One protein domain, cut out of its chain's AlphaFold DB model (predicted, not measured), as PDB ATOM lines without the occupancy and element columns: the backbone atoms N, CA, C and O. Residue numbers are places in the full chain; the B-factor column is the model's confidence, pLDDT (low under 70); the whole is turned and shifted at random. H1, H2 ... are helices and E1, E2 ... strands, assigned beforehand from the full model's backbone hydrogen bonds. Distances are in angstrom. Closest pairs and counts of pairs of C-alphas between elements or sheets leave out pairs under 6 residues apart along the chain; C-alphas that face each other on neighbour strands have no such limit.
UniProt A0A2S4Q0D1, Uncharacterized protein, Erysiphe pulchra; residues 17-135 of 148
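This is residues 17 to 135 of the 148 residues of an uncharacterized protein of Erysiphe pulchra (UniProt A0A2S4Q0D1). There is little regular structure: the model is an open, loose U, with hairpin E1-E2 and the loop before it as one arm, H2 as the base and hairpin E3-E4 as the other arm. H3 comes near the end of H2. The printed part has 119 residues, with E1, E2, H1, H2, E3, E4 and H3 in chain order, of mixed class, 45 residues in named elements. The radius of gyration of the C-alphas is 19.3 A, and the spans are 51 by 42 by 36 A.

E1, residues 51 to 54, and E2, 57 to 60, form an antiparallel hairpin; N 52 and O 59 are 3.0 A apart, within hydrogen-bond range. H1, 69 to 75, touches no helix. H2, 87 to 98, is close to but not clearly touching H3, 126 to 133; their closest C-alphas, of Val 97 and Val 127, are 7.4 A apart. E3, 103 to 107, and E4, 118 to 122, form an antiparallel hairpin; N 104 and O 121 are 2.9 A apart. In H1, H2 and H3 every O i to N i+4 pair is within hydrogen-bond range.

E1 begins at C-alpha 51 (-26.947, -37.786, -12.086). H2 is 16.2 A long and E3 13.0 A. H3 ends at C-alpha 133 (-26.167, -26.808, 29.207).

The printed part has no cut; H1 to H2 is a long link. Residues 96 to 133 and residue 135 are under pLDDT 70.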
ATOM      1  N   ARG A  17     -49.487 -32.901  -3.419       87.69
ATOM      2  CA  ARG A  17     -50.849 -32.383  -3.200       87.69
ATOM      3  C   ARG A  17     -51.216 -31.431  -4.333       87.69
ATOM      4  O   ARG A  17     -50.343 -30.768  -4.882       87.69
ATOM      5  N   ASP A  18     -52.482 -31.392  -4.734       87.81
ATOM      6  CA  ASP A  18     -52.971 -30.498  -5.800       87.81
ATOM      7  C   ASP A  18     -52.190 -30.600  -7.124       87.81
ATOM      8  O   ASP A  18     -52.003 -29.617  -7.842       87.81
ATOM      9  N   ARG A  19     -51.726 -31.816  -7.457       86.00
ATOM     10  CA  ARG A  19     -50.863 -32.130  -8.614       86.00
ATOM     11  C   ARG A  19     -49.458 -31.506  -8.560       86.00
ATOM     12  O   ARG A  19     -48.788 -31.428  -9.588       86.00
ATOM     13  N   LYS A  20     -48.996 -31.068  -7.385       89.88
ATOM     14  CA  LYS A  20     -47.694 -30.414  -7.184       89.88
ATOM     15  C   LYS A  20     -46.996 -30.957  -5.939       89.88
ATOM     16  O   LYS A  20     -47.624 -31.392  -4.980       89.88
ATOM     17  N   CYS A  21     -45.669 -30.893  -5.908       90.88
ATOM     18  CA  CYS A  21     -44.949 -31.104  -4.658       90.88
ATOM     19  C   CYS A  21     -45.142 -29.874  -3.758       90.88
ATOM     20  O   CYS A  21     -44.705 -28.779  -4.104       90.88
ATOM     21  N   SER A  22     -45.715 -30.054  -2.570       90.25
ATOM     22  CA  SER A  22     -45.844 -29.013  -1.531       90.25
ATOM     23  C   SER A  22     -44.505 -28.429  -1.063       90.25
ATOM     24  O   SER A  22     -44.469 -27.366  -0.452       90.25
ATOM     25  N   LYS A  23     -43.389 -29.117  -1.337       88.69
ATOM     26  CA  LYS A  23     -42.019 -28.645  -1.071       88.69
ATOM     27  C   LYS A  23     -41.330 -28.061  -2.312       88.69
ATOM     28  O   LYS A  23     -40.195 -27.591  -2.217       88.69
ATOM     29  N   GLY A  24     -42.012 -28.069  -3.459       90.19
ATOM     30  CA  GLY A  24     -41.538 -27.503  -4.721       90.19
ATOM     31  C   GLY A  24     -40.400 -28.291  -5.370       90.19
ATOM     32  O   GLY A  24     -39.485 -27.670  -5.897       90.19
ATOM     33  N   TYR A  25     -40.417 -29.626  -5.277       91.88
ATOM     34  CA  TYR A  25     -39.476 -30.493  -5.995       91.88
ATOM     35  C   TYR A  25     -40.043 -30.979  -7.345       91.88
ATOM     36  O   TYR A  25     -41.258 -31.195  -7.426       91.88
ATOM     37  N   PRO A  26     -39.181 -31.194  -8.362       92.81
ATOM     38  CA  PRO A  26     -37.760 -30.815  -8.379       92.81
ATOM     39  C   PRO A  26     -37.582 -29.292  -8.326       92.81
ATOM     40  O   PRO A  26     -38.412 -28.544  -8.840       92.81
ATOM     41  N   LYS A  27     -36.506 -28.831  -7.679       93.00
ATOM     42  CA  LYS A  27     -36.164 -27.403  -7.630       93.00
ATOM     43  C   LYS A  27     -35.731 -26.899  -9.008       93.00
ATOM     44  O   LYS A  27     -35.393 -27.690  -9.882       93.00
ATOM     45  N   ARG A  28     -35.751 -25.585  -9.227       93.25
ATOM     46  CA  ARG A  28     -35.250 -24.996 -10.477       93.25
ATOM     47  C   ARG A  28     -33.722 -25.033 -10.506       93.25
ATOM     48  O   ARG A  28     -33.082 -25.073  -9.456       93.25
ATOM     49  N   TRP A  29     -33.164 -25.036 -11.711       94.75
ATOM     50  CA  TRP A  29     -31.737 -24.811 -11.909       94.75
ATOM     51  C   TRP A  29     -31.408 -23.347 -11.619       94.75
ATOM     52  O   TRP A  29     -32.141 -22.458 -12.053       94.75
ATOM     53  N   TYR A  30     -30.311 -23.121 -10.905       93.69
ATOM     54  CA  TYR A  30     -29.772 -21.801 -10.600       93.69
ATOM     55  C   TYR A  30     -28.253 -21.892 -10.503       93.69
ATOM     56  O   TYR A  30     -27.738 -22.619  -9.661       93.69
ATOM     57  N   GLU A  31     -27.528 -21.134 -11.321       95.00
ATOM     58  CA  GLU A  31     -26.059 -21.133 -11.268       95.00
ATOM     59  C   GLU A  31     -25.530 -20.580  -9.937       95.00
ATOM     60  O   GLU A  31     -24.574 -21.099  -9.373       95.00
ATOM     61  N   ASN A  32     -26.208 -19.572  -9.387       93.50
ATOM     62  CA  ASN A  32     -25.831 -18.919  -8.139       93.50
ATOM     63  C   ASN A  32     -27.009 -18.880  -7.165       93.50
ATOM     64  O   ASN A  32     -28.168 -18.901  -7.578       93.50
ATOM     65  N   THR A  33     -26.706 -18.799  -5.867       90.81
ATOM     66  CA  THR A  33     -27.730 -18.617  -4.832       90.81
ATOM     67  C   THR A  33     -28.316 -17.217  -4.952       90.81
ATOM     68  O   THR A  33     -27.578 -16.234  -4.912       90.81
ATOM     69  N   ILE A  34     -29.639 -17.127  -5.068       90.38
ATOM     70  CA  ILE A  34     -30.366 -15.864  -5.170       90.38
ATOM     71  C   ILE A  34     -31.038 -15.572  -3.832       90.38
ATOM     72  O   ILE A  34     -31.805 -16.381  -3.304       90.38
ATOM     73  N   LEU A  35     -30.752 -14.387  -3.302       87.81
ATOM     74  CA  LEU A  35     -31.405 -13.830  -2.127       87.81
ATOM     75  C   LEU A  35     -32.353 -12.730  -2.609       87.81
ATOM     76  O   LEU A  35     -31.901 -11.644  -2.963       87.81
ATOM     77  N   SER A  36     -33.654 -13.015  -2.685       82.44
ATOM     78  CA  SER A  36     -34.646 -11.986  -3.019       82.44
ATOM     79  C   SER A  36     -35.309 -11.445  -1.760       82.44
ATOM     80  O   SER A  36     -35.611 -12.187  -0.819       82.44
ATOM     81  N   GLU A  37     -35.551 -10.137  -1.762       76.88
ATOM     82  CA  GLU A  37     -36.185  -9.432  -0.658       76.88
ATOM     83  C   GLU A  37     -37.569 -10.031  -0.370       76.88
ATOM     84  O   GLU A  37     -38.375 -10.253  -1.271       76.88
ATOM     85  N   ASN A  38     -37.829 -10.346   0.900       73.62
ATOM     86  CA  ASN A  38     -39.072 -10.968   1.366       73.62
ATOM     87  C   ASN A  38     -39.394 -12.366   0.804       73.62
ATOM     88  O   ASN A  38     -40.554 -12.778   0.816       73.62
ATOM     89  N   SER A  39     -38.387 -13.125   0.372       77.50
ATOM     90  CA  SER A  39     -38.566 -14.510  -0.073       77.50
ATOM     91  C   SER A  39     -37.585 -15.468   0.604       77.50
ATOM     92  O   SER A  39     -36.606 -15.052   1.227       77.50
ATOM     93  N   TYR A  40     -37.858 -16.767   0.491       77.56
ATOM     94  CA  TYR A  40     -36.879 -17.789   0.848       77.56
ATOM     95  C   TYR A  40     -35.723 -17.798  -0.165       77.56
ATOM     96  O   TYR A  40     -35.965 -17.565  -1.349       77.56
ATOM     97  N   PRO A  41     -34.489 -18.108   0.269       85.31
ATOM     98  CA  PRO A  41     -33.345 -18.207  -0.630       85.31
ATOM     99  C   PRO A  41     -33.565 -19.304  -1.679       85.31
ATOM    100  O   PRO A  41     -33.928 -20.438  -1.346       85.31
ATOM    101  N   GLU A  42     -33.273 -18.990  -2.937       89.38
ATOM    102  CA  GLU A  42     -33.166 -19.987  -4.001       89.38
ATOM    103  C   GLU A  42     -31.700 -20.400  -4.116       89.38
ATOM    104  O   GLU A  42     -30.856 -19.658  -4.614       89.38
ATOM    105  N   TYR A  43     -31.375 -21.573  -3.578       90.00
ATOM    106  CA  TYR A  43     -30.001 -22.072  -3.533       90.00
ATOM    107  C   TYR A  43     -29.452 -22.418  -4.915       90.00
ATOM    108  O   TYR A  43     -30.168 -22.989  -5.740       90.00
ATOM    109  N   ALA A  44     -28.149 -22.174  -5.096       92.12
ATOM    110  CA  ALA A  44     -27.403 -22.623  -6.262       92.12
ATOM    111  C   ALA A  44     -27.596 -24.129  -6.484       92.12
ATOM    112  O   ALA A  44     -27.314 -24.969  -5.622       92.12
ATOM    113  N   ARG A  45     -28.084 -24.451  -7.673       94.75
ATOM    114  CA  ARG A  45     -28.224 -25.781  -8.252       94.75
ATOM    115  C   ARG A  45     -27.777 -25.644  -9.707       94.75
ATOM    116  O   ARG A  45     -28.642 -25.467 -10.561       94.75
ATOM    117  N   PRO A  46     -26.464 -25.618  -9.992       95.06
ATOM    118  CA  PRO A  46     -25.948 -25.554 -11.358       95.06
ATOM    119  C   PRO A  46     -26.282 -26.831 -12.118       95.06
ATOM    120  O   PRO A  46     -26.253 -27.914 -11.525       95.06
ATOM    121  N   ASN A  47     -26.551 -26.745 -13.418       95.75
ATOM    122  CA  ASN A  47     -26.697 -27.954 -14.226       95.75
ATOM    123  C   ASN A  47     -25.314 -28.530 -14.566       95.75
ATOM    124  O   ASN A  47     -24.745 -28.253 -15.616       95.75
ATOM    125  N   ASN A  48     -24.770 -29.333 -13.652       94.38
ATOM    126  CA  ASN A  48     -23.440 -29.931 -13.774       94.38
ATOM    127  C   ASN A  48     -23.430 -31.292 -14.498       94.38
ATOM    128  O   ASN A  48     -22.389 -31.943 -14.545       94.38
ATOM    129  N   GLY A  49     -24.578 -31.759 -15.003       94.88
ATOM    130  CA  GLY A  49     -24.715 -33.060 -15.667       94.88
ATOM    131  C   GLY A  49     -24.575 -34.286 -14.753       94.88
ATOM    132  O   GLY A  49     -24.728 -35.413 -15.222       94.88
ATOM    133  N   VAL A  50     -24.319 -34.104 -13.452       95.56
ATOM    134  CA  VAL A  50     -24.161 -35.216 -12.509       95.56
ATOM    135  C   VAL A  50     -25.532 -35.767 -12.142       95.56
ATOM    136  O   VAL A  50     -26.374 -35.067 -11.573       95.56
ATOM    137  N   THR A  51     -25.728 -37.052 -12.422       96.44
ATOM    138  CA  THR A  51     -26.947 -37.786 -12.086       96.44
ATOM    139  C   THR A  51     -26.614 -39.090 -11.375       96.44
ATOM    140  O   THR A  51     -25.505 -39.612 -11.488       96.44
ATOM    141  N   TRP A  52     -27.565 -39.604 -10.602       95.56
ATOM    142  CA  TRP A  52     -27.468 -40.926  -9.989       95.56
ATOM    143  C   TRP A  52     -28.836 -41.591  -9.965       95.56
ATOM    144  O   TRP A  52     -29.863 -40.923  -9.867       95.56
ATOM    145  N   GLU A  53     -28.861 -42.915 -10.021       95.00
ATOM    146  CA  GLU A  53     -30.103 -43.677  -9.975       95.00
ATOM    147  C   GLU A  53     -30.335 -44.260  -8.581       95.00
ATOM    148  O   GLU A  53     -29.409 -44.712  -7.905       95.00
ATOM    149  N   ARG A  54     -31.590 -44.256  -8.132       90.06
ATOM    150  CA  ARG A  54     -32.019 -45.030  -6.967       90.06
ATOM    151  C   ARG A  54     -33.460 -45.484  -7.168       90.06
ATOM    152  O   ARG A  54     -34.335 -44.655  -7.396       90.06
ATOM    153  N   ASN A  55     -33.704 -46.787  -7.030       86.25
ATOM    154  CA  ASN A  55     -35.023 -47.412  -7.200       86.25
ATOM    155  C   ASN A  55     -35.687 -47.083  -8.556       86.25
ATOM    156  O   ASN A  55     -36.868 -46.748  -8.587       86.25
ATOM    157  N   GLY A  56     -34.928 -47.111  -9.660       87.69
ATOM    158  CA  GLY A  56     -35.451 -46.803 -10.999       87.69
ATOM    159  C   GLY A  56     -35.770 -45.323 -11.237       87.69
ATOM    160  O   GLY A  56     -36.398 -44.982 -12.237       87.69
ATOM    161  N   PHE A  57     -35.377 -44.433 -10.318       90.00
ATOM    162  CA  PHE A  57     -35.529 -42.990 -10.465       90.00
ATOM    163  C   PHE A  57     -34.162 -42.320 -10.594       90.00
ATOM    164  O   PHE A  57     -33.307 -42.459  -9.714       90.00
ATOM    165  N   THR A  58     -33.973 -41.562 -11.673       93.62
ATOM    166  CA  THR A  58     -32.770 -40.755 -11.894       93.62
ATOM    167  C   THR A  58     -32.898 -39.422 -11.171       93.62
ATOM    168  O   THR A  58     -33.788 -38.616 -11.442       93.62
ATOM    169  N   PHE A  59     -31.982 -39.182 -10.247       94.81
ATOM    170  CA  PHE A  59     -31.866 -37.950  -9.496       94.81
ATOM    171  C   PHE A  59     -30.726 -37.092 -10.036       94.81
ATOM    172  O   PHE A  59     -29.721 -37.584 -10.543       94.81
ATOM    173  N   ASP A  60     -30.884 -35.792  -9.843       95.25
ATOM    174  CA  ASP A  60     -29.862 -34.772 -10.020       95.25
ATOM    175  C   ASP A  60     -29.862 -33.844  -8.793       95.25
ATOM    176  O   ASP A  60     -30.633 -34.024  -7.836       95.25
ATOM    177  N   ASN A  61     -29.008 -32.821  -8.793       94.62
ATOM    178  CA  ASN A  61     -28.895 -31.930  -7.643       94.62
ATOM    179  C   ASN A  61     -30.194 -31.151  -7.316       94.62
ATOM    180  O   ASN A  61     -30.319 -30.654  -6.195       94.62
ATOM    181  N   ARG A  62     -31.204 -31.095  -8.201       94.38
ATOM    182  CA  ARG A  62     -32.501 -30.440  -7.939       94.38
ATOM    183  C   ARG A  62     -33.328 -31.157  -6.886       94.38
ATOM    184  O   ARG A  62     -34.246 -30.562  -6.323       94.38
ATOM    185  N   TRP A  63     -32.995 -32.412  -6.603       93.69
ATOM    186  CA  TRP A  63     -33.647 -33.248  -5.597       93.69
ATOM    187  C   TRP A  63     -32.958 -33.199  -4.235       93.69
ATOM    188  O   TRP A  63     -33.482 -33.725  -3.255       93.69
ATOM    189  N   VAL A  64     -31.792 -32.558  -4.136       91.44
ATOM    190  CA  VAL A  64     -31.030 -32.488  -2.885       91.44
ATOM    191  C   VAL A  64     -31.678 -31.488  -1.930       91.44
ATOM    192  O   VAL A  64     -31.922 -30.331  -2.284       91.44
ATOM    193  N   VAL A  65     -31.942 -31.931  -0.702       89.56
ATOM    194  CA  VAL A  65     -32.383 -31.054   0.390       89.56
ATOM    195  C   VAL A  65     -31.168 -30.271   0.896       89.56
ATOM    196  O   VAL A  65     -30.144 -30.917   1.137       89.56
ATOM    197  N   PRO A  66     -31.242 -28.932   1.052       87.25
ATOM    198  CA  PRO A  66     -30.136 -28.137   1.582       87.25
ATOM    199  C   PRO A  66     -29.616 -28.698   2.910       87.25
ATOM    200  O   PRO A  66     -30.388 -29.081   3.786       87.25
ATOM    201  N   TYR A  67     -28.297 -28.773   3.046       86.19
ATOM    202  CA  TYR A  67     -27.630 -29.234   4.259       86.19
ATOM    203  C   TYR A  67     -26.270 -28.556   4.381       86.19
ATOM    204  O   TYR A  67     -25.708 -28.093   3.390       86.19
ATOM    205  N   TYR A  68     -25.717 -28.545   5.591       84.75
ATOM    206  CA  TYR A  68     -24.360 -28.068   5.823       84.75
ATOM    207  C   TYR A  68     -23.414 -29.255   6.069       84.75
ATOM    208  O   TYR A  68     -23.529 -29.914   7.110       84.75
ATOM    209  N   PRO A  69     -22.492 -29.570   5.130       85.38
ATOM    210  CA  PRO A  69     -21.688 -30.794   5.170       85.38
ATOM    211  C   PRO A  69     -20.896 -30.982   6.465       85.38
ATOM    212  O   PRO A  69     -20.836 -32.091   6.999       85.38
ATOM    213  N   TYR A  70     -20.330 -29.897   7.000       86.75
ATOM    214  CA  TYR A  70     -19.547 -29.948   8.232       86.75
ATOM    215  C   TYR A  70     -20.401 -30.362   9.436       86.75
ATOM    216  O   TYR A  70     -20.026 -31.281  10.162       86.75
ATOM    217  N   MET A  71     -21.571 -29.742   9.630       81.56
ATOM    218  CA  MET A  71     -22.449 -30.081  10.759       81.56
ATOM    219  C   MET A  71     -23.068 -31.468  10.601       81.56
ATOM    220  O   MET A  71     -23.161 -32.197  11.584       81.56
ATOM    221  N   LEU A  72     -23.409 -31.877   9.374       84.94
ATOM    222  CA  LEU A  72     -23.872 -33.240   9.109       84.94
ATOM    223  C   LEU A  72     -22.830 -34.273   9.558       84.94
ATOM    224  O   LEU A  72     -23.171 -35.233  10.247       84.94
ATOM    225  N   LYS A  73     -21.552 -34.056   9.218       87.19
ATOM    226  CA  LYS A  73     -20.455 -34.952   9.608       87.19
ATOM    227  C   LYS A  73     -20.172 -34.899  11.110       87.19
ATOM    228  O   LYS A  73     -20.001 -35.945  11.729       87.19
ATOM    229  N   LYS A  74     -20.133 -33.699  11.696       87.38
ATOM    230  CA  LYS A  74     -19.804 -33.485  13.114       87.38
ATOM    231  C   LYS A  74     -20.871 -34.047  14.049       87.38
ATOM    232  O   LYS A  74     -20.538 -34.716  15.018       87.38
ATOM    233  N   CYS A  75     -22.140 -33.790  13.752       83.94
ATOM    234  CA  CYS A  75     -23.255 -34.193  14.605       83.94
ATOM    235  C   CYS A  75     -23.822 -35.570  14.244       83.94
ATOM    236  O   CYS A  75     -24.695 -36.051  14.957       83.94
ATOM    237  N   LYS A  76     -23.375 -36.185  13.135       84.88
ATOM    238  CA  LYS A  76     -23.946 -37.428  12.575       84.88
ATOM    239  C   LYS A  76     -25.478 -37.379  12.466       84.88
ATOM    240  O   LYS A  76     -26.159 -38.391  12.587       84.88
ATOM    241  N   ALA A  77     -26.017 -36.184  12.245       78.50
ATOM    242  CA  ALA A  77     -27.441 -35.901  12.261       78.50
ATOM    243  C   ALA A  77     -27.807 -35.018  11.072       78.50
ATOM    244  O   ALA A  77     -26.991 -34.244  10.564       78.50
ATOM    245  N   HIS A  78     -29.056 -35.124  10.628       73.44
ATOM    246  CA  HIS A  78     -29.546 -34.282   9.556       73.44
ATOM    247  C   HIS A  78     -29.886 -32.882  10.073       73.44
ATOM    248  O   HIS A  78     -30.905 -32.679  10.733       73.44
ATOM    249  N   ILE A  79     -29.039 -31.917   9.727       78.19
ATOM    250  CA  ILE A  79     -29.213 -30.517  10.104       78.19
ATOM    251  C   ILE A  79     -29.572 -29.727   8.848       78.19
ATOM    252  O   ILE A  79     -28.738 -29.526   7.963       78.19
ATOM    253  N   ASN A  80     -30.835 -29.304   8.784       75.00
ATOM    254  CA  ASN A  80     -31.312 -28.370   7.772       75.00
ATOM    255  C   ASN A  80     -30.758 -26.976   8.092       75.00
ATOM    256  O   ASN A  80     -30.910 -26.502   9.219       75.00
ATOM    257  N   VAL A  81     -30.118 -26.336   7.115       73.56
ATOM    258  CA  VAL A  81     -29.588 -24.975   7.252       73.56
ATOM    259  C   VAL A  81     -30.280 -24.099   6.226       73.56
ATOM    260  O   VAL A  81     -30.155 -24.331   5.025       73.56
ATOM    261  N   GLU A  82     -31.008 -23.103   6.719       76.31
ATOM    262  CA  GLU A  82     -31.734 -22.136   5.902       76.31
ATOM    263  C   GLU A  82     -31.136 -20.742   6.109       76.31
ATOM    264  O   GLU A  82     -30.837 -20.350   7.237       76.31
ATOM    265  N   ILE A  83     -30.947 -19.998   5.017       77.94
ATOM    266  CA  ILE A  83     -30.583 -18.582   5.084       77.94
ATOM    267  C   ILE A  83     -31.884 -17.814   5.299       77.94
ATOM    268  O   ILE A  83     -32.824 -17.949   4.517       77.94
ATOM    269  N   ALA A  84     -31.942 -17.011   6.352       76.50
ATOM    270  CA  ALA A  84     -33.057 -16.114   6.607       76.50
ATOM    271  C   ALA A  84     -32.537 -14.673   6.658       76.50
ATOM    272  O   ALA A  84     -31.529 -14.403   7.306       76.50
ATOM    273  N   GLN A  85     -33.224 -13.753   5.978       74.94
ATOM    274  CA  GLN A  85     -32.830 -12.345   5.872       74.94
ATOM    275  C   GLN A  85     -34.008 -11.418   6.208       74.94
ATOM    276  O   GLN A  85     -35.173 -11.765   6.002       74.94
ATOM    277  N   GLY A  86     -33.707 -10.231   6.742       76.94
ATOM    278  CA  GLY A  86     -34.698  -9.190   7.032       76.94
ATOM    279  C   GLY A  86     -35.780  -9.645   8.015       76.94
ATOM    280  O   GLY A  86     -35.513 -10.373   8.972       76.94
ATOM    281  N   VAL A  87     -37.033  -9.258   7.756       75.81
ATOM    282  CA  VAL A  87     -38.192  -9.616   8.599       75.81
ATOM    283  C   VAL A  87     -38.411 -11.136   8.661       75.81
ATOM    284  O   VAL A  87     -38.880 -11.658   9.675       75.81
ATOM    285  N   HIS A  88     -38.010 -11.877   7.622       72.88
ATOM    286  CA  HIS A  88     -38.096 -13.337   7.618       72.88
ATOM    287  C   HIS A  88     -37.156 -13.971   8.641       72.88
ATOM    288  O   HIS A  88     -37.550 -14.962   9.243       72.88
ATOM    289  N   ALA A  89     -35.976 -13.397   8.904       76.12
ATOM    290  CA  ALA A  89     -35.088 -13.880   9.963       76.12
ATOM    291  C   ALA A  89     -35.747 -13.772  11.342       76.12
ATOM    292  O   ALA A  89     -35.747 -14.737  12.104       76.12
ATOM    293  N   ILE A  90     -36.394 -12.639  11.623       76.50
ATOM    294  CA  ILE A  90     -37.117 -12.412  12.883       76.50
ATOM    295  C   ILE A  90     -38.295 -13.381  12.999       76.50
ATOM    296  O   ILE A  90     -38.434 -14.067  14.010       76.50
ATOM    297  N   LYS A  91     -39.110 -13.505  11.942       78.69
ATOM    298  CA  LYS A  91     -40.233 -14.451  11.899       78.69
ATOM    299  C   LYS A  91     -39.765 -15.895  12.056       78.69
ATOM    300  O   LYS A  91     -40.441 -16.680  12.712       78.69
ATOM    301  N   TYR A  92     -38.634 -16.255  11.456       74.31
ATOM    302  CA  TYR A  92     -38.058 -17.590  11.553       74.31
ATOM    303  C   TYR A  92     -37.577 -17.857  12.980       74.31
ATOM    304  O   TYR A  92     -38.020 -18.827  13.582       74.31
ATOM    305  N   MET A  93     -36.784 -16.964  13.581       73.19
ATOM    306  CA  MET A  93     -36.374 -17.089  14.986       73.19
ATOM    307  C   MET A  93     -37.582 -17.198  15.920       73.19
ATOM    308  O   MET A  93     -37.678 -18.161  16.676       73.19
ATOM    309  N   ALA A  94     -38.549 -16.282  15.809       77.06
ATOM    310  CA  ALA A  94     -39.768 -16.309  16.610       77.06
ATOM    311  C   ALA A  94     -40.550 -17.612  16.400       77.06
ATOM    312  O   ALA A  94     -40.956 -18.247  17.369       77.06
ATOM    313  N   LYS A  95     -40.698 -18.079  15.155       75.62
ATOM    314  CA  LYS A  95     -41.330 -19.368  14.862       75.62
ATOM    315  C   LYS A  95     -40.643 -20.499  15.618       75.62
ATOM    316  O   LYS A  95     -41.357 -21.309  16.165       75.62
ATOM    317  N   TYR A  96     -39.317 -20.593  15.665       69.19
ATOM    318  CA  TYR A  96     -38.646 -21.714  16.345       69.19
ATOM    319  C   TYR A  96     -38.536 -21.553  17.866       69.19
ATOM    320  O   TYR A  96     -38.425 -22.557  18.563       69.19
ATOM    321  N   VAL A  97     -38.608 -20.325  18.382       68.25
ATOM    322  CA  VAL A  97     -38.723 -20.061  19.825       68.25
ATOM    323  C   VAL A  97     -40.123 -20.415  20.335       68.25
ATOM    324  O   VAL A  97     -40.248 -21.033  21.386       68.25
ATOM    325  N   TYR A  98     -41.167 -20.054  19.581       68.94
ATOM    326  CA  TYR A  98     -42.568 -20.196  19.996       68.94
ATOM    327  C   TYR A  98     -43.295 -21.394  19.383       68.94
ATOM    328  O   TYR A  98     -44.423 -21.693  19.776       68.94
ATOM    329  N   LYS A  99     -42.689 -22.102  18.424       65.25
ATOM    330  CA  LYS A  99     -43.166 -23.423  18.011       65.25
ATOM    331  C   LYS A  99     -42.967 -24.322  19.221       65.25
ATOM    332  O   LYS A  99     -41.839 -24.695  19.532       65.25
ATOM    333  N   GLY A 100     -44.067 -24.568  19.928       58.66
ATOM    334  CA  GLY A 100     -44.096 -25.387  21.133       58.66
ATOM    335  C   GLY A 100     -43.430 -26.743  20.921       58.66
ATOM    336  O   GLY A 100     -43.178 -27.166  19.792       58.66
ATOM    337  N   SER A 101     -43.126 -27.418  22.023       55.47
ATOM    338  CA  SER A 101     -42.418 -28.694  22.031       55.47
ATOM    339  C   SER A 101     -43.060 -29.697  21.064       55.47
ATOM    340  O   SER A 101     -44.181 -30.151  21.291       55.47
ATOM    341  N   ASP A 102     -42.342 -30.071  20.001       55.22
ATOM    342  CA  ASP A 102     -42.732 -31.218  19.183       55.22
ATOM    343  C   ASP A 102     -42.679 -32.468  20.095       55.22
ATOM    344  O   ASP A 102     -41.676 -32.738  20.764       55.22
ATOM    345  N   ARG A 103     -43.786 -33.214  20.188       54.09
ATOM    346  CA  ARG A 103     -43.828 -34.475  20.942       54.09
ATOM    347  C   ARG A 103     -43.143 -35.547  20.101       54.09
ATOM    348  O   ARG A 103     -43.627 -35.873  19.020       54.09
ATOM    349  N   ALA A 104     -42.022 -36.075  20.579       48.88
ATOM    350  CA  ALA A 104     -41.356 -37.207  19.957       48.88
ATOM    351  C   ALA A 104     -41.855 -38.494  20.622       48.88
ATOM    352  O   ALA A 104     -41.837 -38.627  21.846       48.88
ATOM    353  N   THR A 105     -42.317 -39.439  19.814       49.38
ATOM    354  CA  THR A 105     -42.702 -40.772  20.275       49.38
ATOM    355  C   THR A 105     -41.633 -41.738  19.790       49.38
ATOM    356  O   THR A 105     -41.412 -41.851  18.586       49.38
ATOM    357  N   LEU A 106     -40.921 -42.364  20.725       51.16
ATOM    358  CA  LEU A 106     -39.924 -43.391  20.436       51.16
ATOM    359  C   LEU A 106     -40.547 -44.759  20.711       51.16
ATOM    360  O   LEU A 106     -41.093 -44.974  21.793       51.16
ATOM    361  N   GLU A 107     -40.465 -45.654  19.731       48.19
ATOM    362  CA  GLU A 107     -40.879 -47.052  19.858       48.19
ATOM    363  C   GLU A 107     -39.676 -47.878  20.330       48.19
ATOM    364  O   GLU A 107     -38.626 -47.889  19.680       48.19
ATOM    365  N   VAL A 108     -39.799 -48.530  21.487       53.88
ATOM    366  CA  VAL A 108     -38.748 -49.395  22.040       53.88
ATOM    367  C   VAL A 108     -39.037 -50.837  21.628       53.88
ATOM    368  O   VAL A 108     -40.073 -51.396  21.978       53.88
ATOM    369  N   GLN A 109     -38.122 -51.460  20.883       49.81
ATOM    370  CA  GLN A 109     -38.254 -52.862  20.482       49.81
ATOM    371  C   GLN A 109     -37.869 -53.800  21.635       49.81
ATOM    372  O   GLN A 109     -36.731 -54.260  21.693       49.81
ATOM    373  N   ASN A 110     -38.810 -54.087  22.543       51.62
ATOM    374  CA  ASN A 110     -39.020 -55.443  23.068       51.62
ATOM    375  C   ASN A 110     -40.250 -55.565  23.989       51.62
ATOM    376  O   ASN A 110     -40.353 -54.873  24.992       51.62
ATOM    377  N   GLN A 111     -41.080 -56.559  23.648       51.53
ATOM    378  CA  GLN A 111     -42.086 -57.288  24.441       51.53
ATOM    379  C   GLN A 111     -43.346 -56.550  24.961       51.53
ATOM    380  O   GLN A 111     -43.335 -55.883  25.983       51.53
ATOM    381  N   TYR A 112     -44.459 -56.829  24.260       52.88
ATOM    382  CA  TYR A 112     -45.825 -57.111  24.747       52.88
ATOM    383  C   TYR A 112     -46.487 -56.196  25.798       52.88
ATOM    384  O   TYR A 112     -47.291 -56.684  26.588       52.88
ATOM    385  N   ASP A 113     -46.254 -54.883  25.778       54.97
ATOM    386  CA  ASP A 113     -47.106 -53.960  26.541       54.97
ATOM    387  C   ASP A 113     -47.248 -52.592  25.841       54.97
ATOM    388  O   ASP A 113     -46.325 -51.774  25.817       54.97
ATOM    389  N   GLU A 114     -48.413 -52.347  25.230       48.56
ATOM    390  CA  GLU A 114     -48.722 -51.180  24.382       48.56
ATOM    391  C   GLU A 114     -48.537 -49.838  25.122       48.56
ATOM    392  O   GLU A 114     -48.173 -48.826  24.516       48.56
ATOM    393  N   ILE A 115     -48.717 -49.836  26.448       51.72
ATOM    394  CA  ILE A 115     -48.574 -48.651  27.308       51.72
ATOM    395  C   ILE A 115     -47.096 -48.383  27.650       51.72
ATOM    396  O   ILE A 115     -46.691 -47.227  27.770       51.72
ATOM    397  N   VAL A 116     -46.270 -49.429  27.755       48.50
ATOM    398  CA  VAL A 116     -44.836 -49.335  28.099       48.50
ATOM    399  C   VAL A 116     -43.966 -49.082  26.855       48.50
ATOM    400  O   VAL A 116     -42.845 -48.587  26.960       48.50
ATOM    401  N   MET A 117     -44.491 -49.347  25.652       46.75
ATOM    402  CA  MET A 117     -43.760 -49.249  24.379       46.75
ATOM    403  C   MET A 117     -43.551 -47.828  23.830       46.75
ATOM    404  O   MET A 117     -42.816 -47.667  22.852       46.75
ATOM    405  N   THR A 118     -44.149 -46.790  24.426       44.34
ATOM    406  CA  THR A 118     -43.972 -45.404  23.964       44.34
ATOM    407  C   THR A 118     -43.273 -44.528  24.997       44.34
ATOM    408  O   THR A 118     -43.894 -43.945  25.881       44.34
ATOM    409  N   VAL A 119     -41.962 -44.328  24.821       50.38
ATOM    410  CA  VAL A 119     -41.259 -43.250  25.530       50.38
ATOM    411  C   VAL A 119     -41.703 -41.930  24.902       50.38
ATOM    412  O   VAL A 119     -41.332 -41.588  23.773       50.38
ATOM    413  N   GLN A 120     -42.548 -41.192  25.623       46.75
ATOM    414  CA  GLN A 120     -42.962 -39.847  25.239       46.75
ATOM    415  C   GLN A 120     -41.847 -38.856  25.589       46.75
ATOM    416  O   GLN A 120     -41.821 -38.263  26.665       46.75
ATOM    417  N   GLY A 121     -40.913 -38.663  24.662       50.28
ATOM    418  CA  GLY A 121     -39.898 -37.622  24.768       50.28
ATOM    419  C   GLY A 121     -40.483 -36.260  24.391       50.28
ATOM    420  O   GLY A 121     -41.057 -36.088  23.314       50.28
ATOM    421  N   ARG A 122     -40.327 -35.250  25.251       51.50
ATOM    422  CA  ARG A 122     -40.595 -33.857  24.860       51.50
ATOM    423  C   ARG A 122     -39.349 -33.265  24.208       51.50
ATOM    424  O   ARG A 122     -38.269 -33.304  24.794       51.50
ATOM    425  N   TYR A 123     -39.501 -32.697  23.011       58.38
ATOM    426  CA  TYR A 123     -38.446 -31.903  22.390       58.38
ATOM    427  C   TYR A 123     -38.162 -30.658  23.238       58.38
ATOM    428  O   TYR A 123     -39.057 -29.856  23.508       58.38
ATOM    429  N   ILE A 124     -36.902 -30.504  23.639       57.56
ATOM    430  CA  ILE A 124     -36.384 -29.294  24.272       57.56
ATOM    431  C   ILE A 124     -35.891 -28.384  23.144       57.56
ATOM    432  O   ILE A 124     -35.106 -28.820  22.298       57.56
ATOM    433  N   SER A 125     -36.351 -27.130  23.108       61.28
ATOM    434  CA  SER A 125     -35.896 -26.183  22.084       61.28
ATOM    435  C   SER A 125     -34.387 -25.942  22.197       61.28
ATOM    436  O   SER A 125     -33.806 -26.078  23.272       61.28
ATOM    437  N   GLN A 126     -33.729 -25.552  21.102       63.66
ATOM    438  CA  GLN A 126     -32.285 -25.259  21.116       63.66
ATOM    439  C   GLN A 126     -31.919 -24.223  22.188       63.66
ATOM    440  O   GLN A 126     -30.891 -24.358  22.845       63.66
ATOM    441  N   VAL A 127     -32.788 -23.232  22.410       63.31
ATOM    442  CA  VAL A 127     -32.623 -22.237  23.474       63.31
ATOM    443  C   VAL A 127     -32.690 -22.916  24.838       63.31
ATOM    444  O   VAL A 127     -31.740 -22.810  25.600       63.31
ATOM    445  N   GLN A 128     -33.734 -23.692  25.136       64.88
ATOM    446  CA  GLN A 128     -33.824 -24.411  26.411       64.88
ATOM    447  C   GLN A 128     -32.656 -25.392  26.624       64.88
ATOM    448  O   GLN A 128     -32.181 -25.538  27.746       64.88
ATOM    449  N   ALA A 129     -32.161 -26.037  25.564       64.81
ATOM    450  CA  ALA A 129     -31.017 -26.942  25.631       64.81
ATOM    451  C   ALA A 129     -29.720 -26.192  25.967       64.81
ATOM    452  O   ALA A 129     -28.983 -26.629  26.845       64.81
ATOM    453  N   VAL A 130     -29.465 -25.046  25.325       67.62
ATOM    454  CA  VAL A 130     -28.320 -24.175  25.638       67.62
ATOM    455  C   VAL A 130     -28.434 -23.615  27.057       67.62
ATOM    456  O   VAL A 130     -27.454 -23.635  27.791       67.62
ATOM    457  N   TRP A 131     -29.626 -23.186  27.476       67.88
ATOM    458  CA  TRP A 131     -29.871 -22.694  28.833       67.88
ATOM    459  C   TRP A 131     -29.598 -23.763  29.898       67.88
ATOM    460  O   TRP A 131     -28.924 -23.476  30.884       67.88
ATOM    461  N   ARG A 132     -30.037 -25.008  29.667       68.19
ATOM    462  CA  ARG A 132     -29.730 -26.150  30.544       68.19
ATOM    463  C   ARG A 132     -28.245 -26.520  30.525       68.19
ATOM    464  O   ARG A 132     -27.683 -26.776  31.581       68.19
ATOM    465  N   LEU A 133     -27.603 -26.525  29.353       68.44
ATOM    466  CA  LEU A 133     -26.167 -26.808  29.207       68.44
ATOM    467  C   LEU A 133     -25.290 -25.782  29.930       68.44
ATOM    468  O   LEU A 133     -24.260 -26.145  30.484       68.44
ATOM    469  N   LEU A 134     -25.696 -24.513  29.919       71.38
ATOM    470  CA  LEU A 134     -24.984 -23.420  30.581       71.38
ATOM    471  C   LEU A 134     -25.386 -23.244  32.056       71.38
ATOM    472  O   LEU A 134     -24.873 -22.348  32.719       71.38
ATOM    473  N   GLY A 135     -26.280 -24.093  32.581       69.88
ATOM    474  CA  GLY A 135     -26.679 -24.091  33.991       69.88
ATOM    475  C   GLY A 135     -27.525 -22.888  34.414       69.88
ATOM    476  O   GLY A 135     -27.602 -22.585  35.603       69.88
TER     477      GLY A 135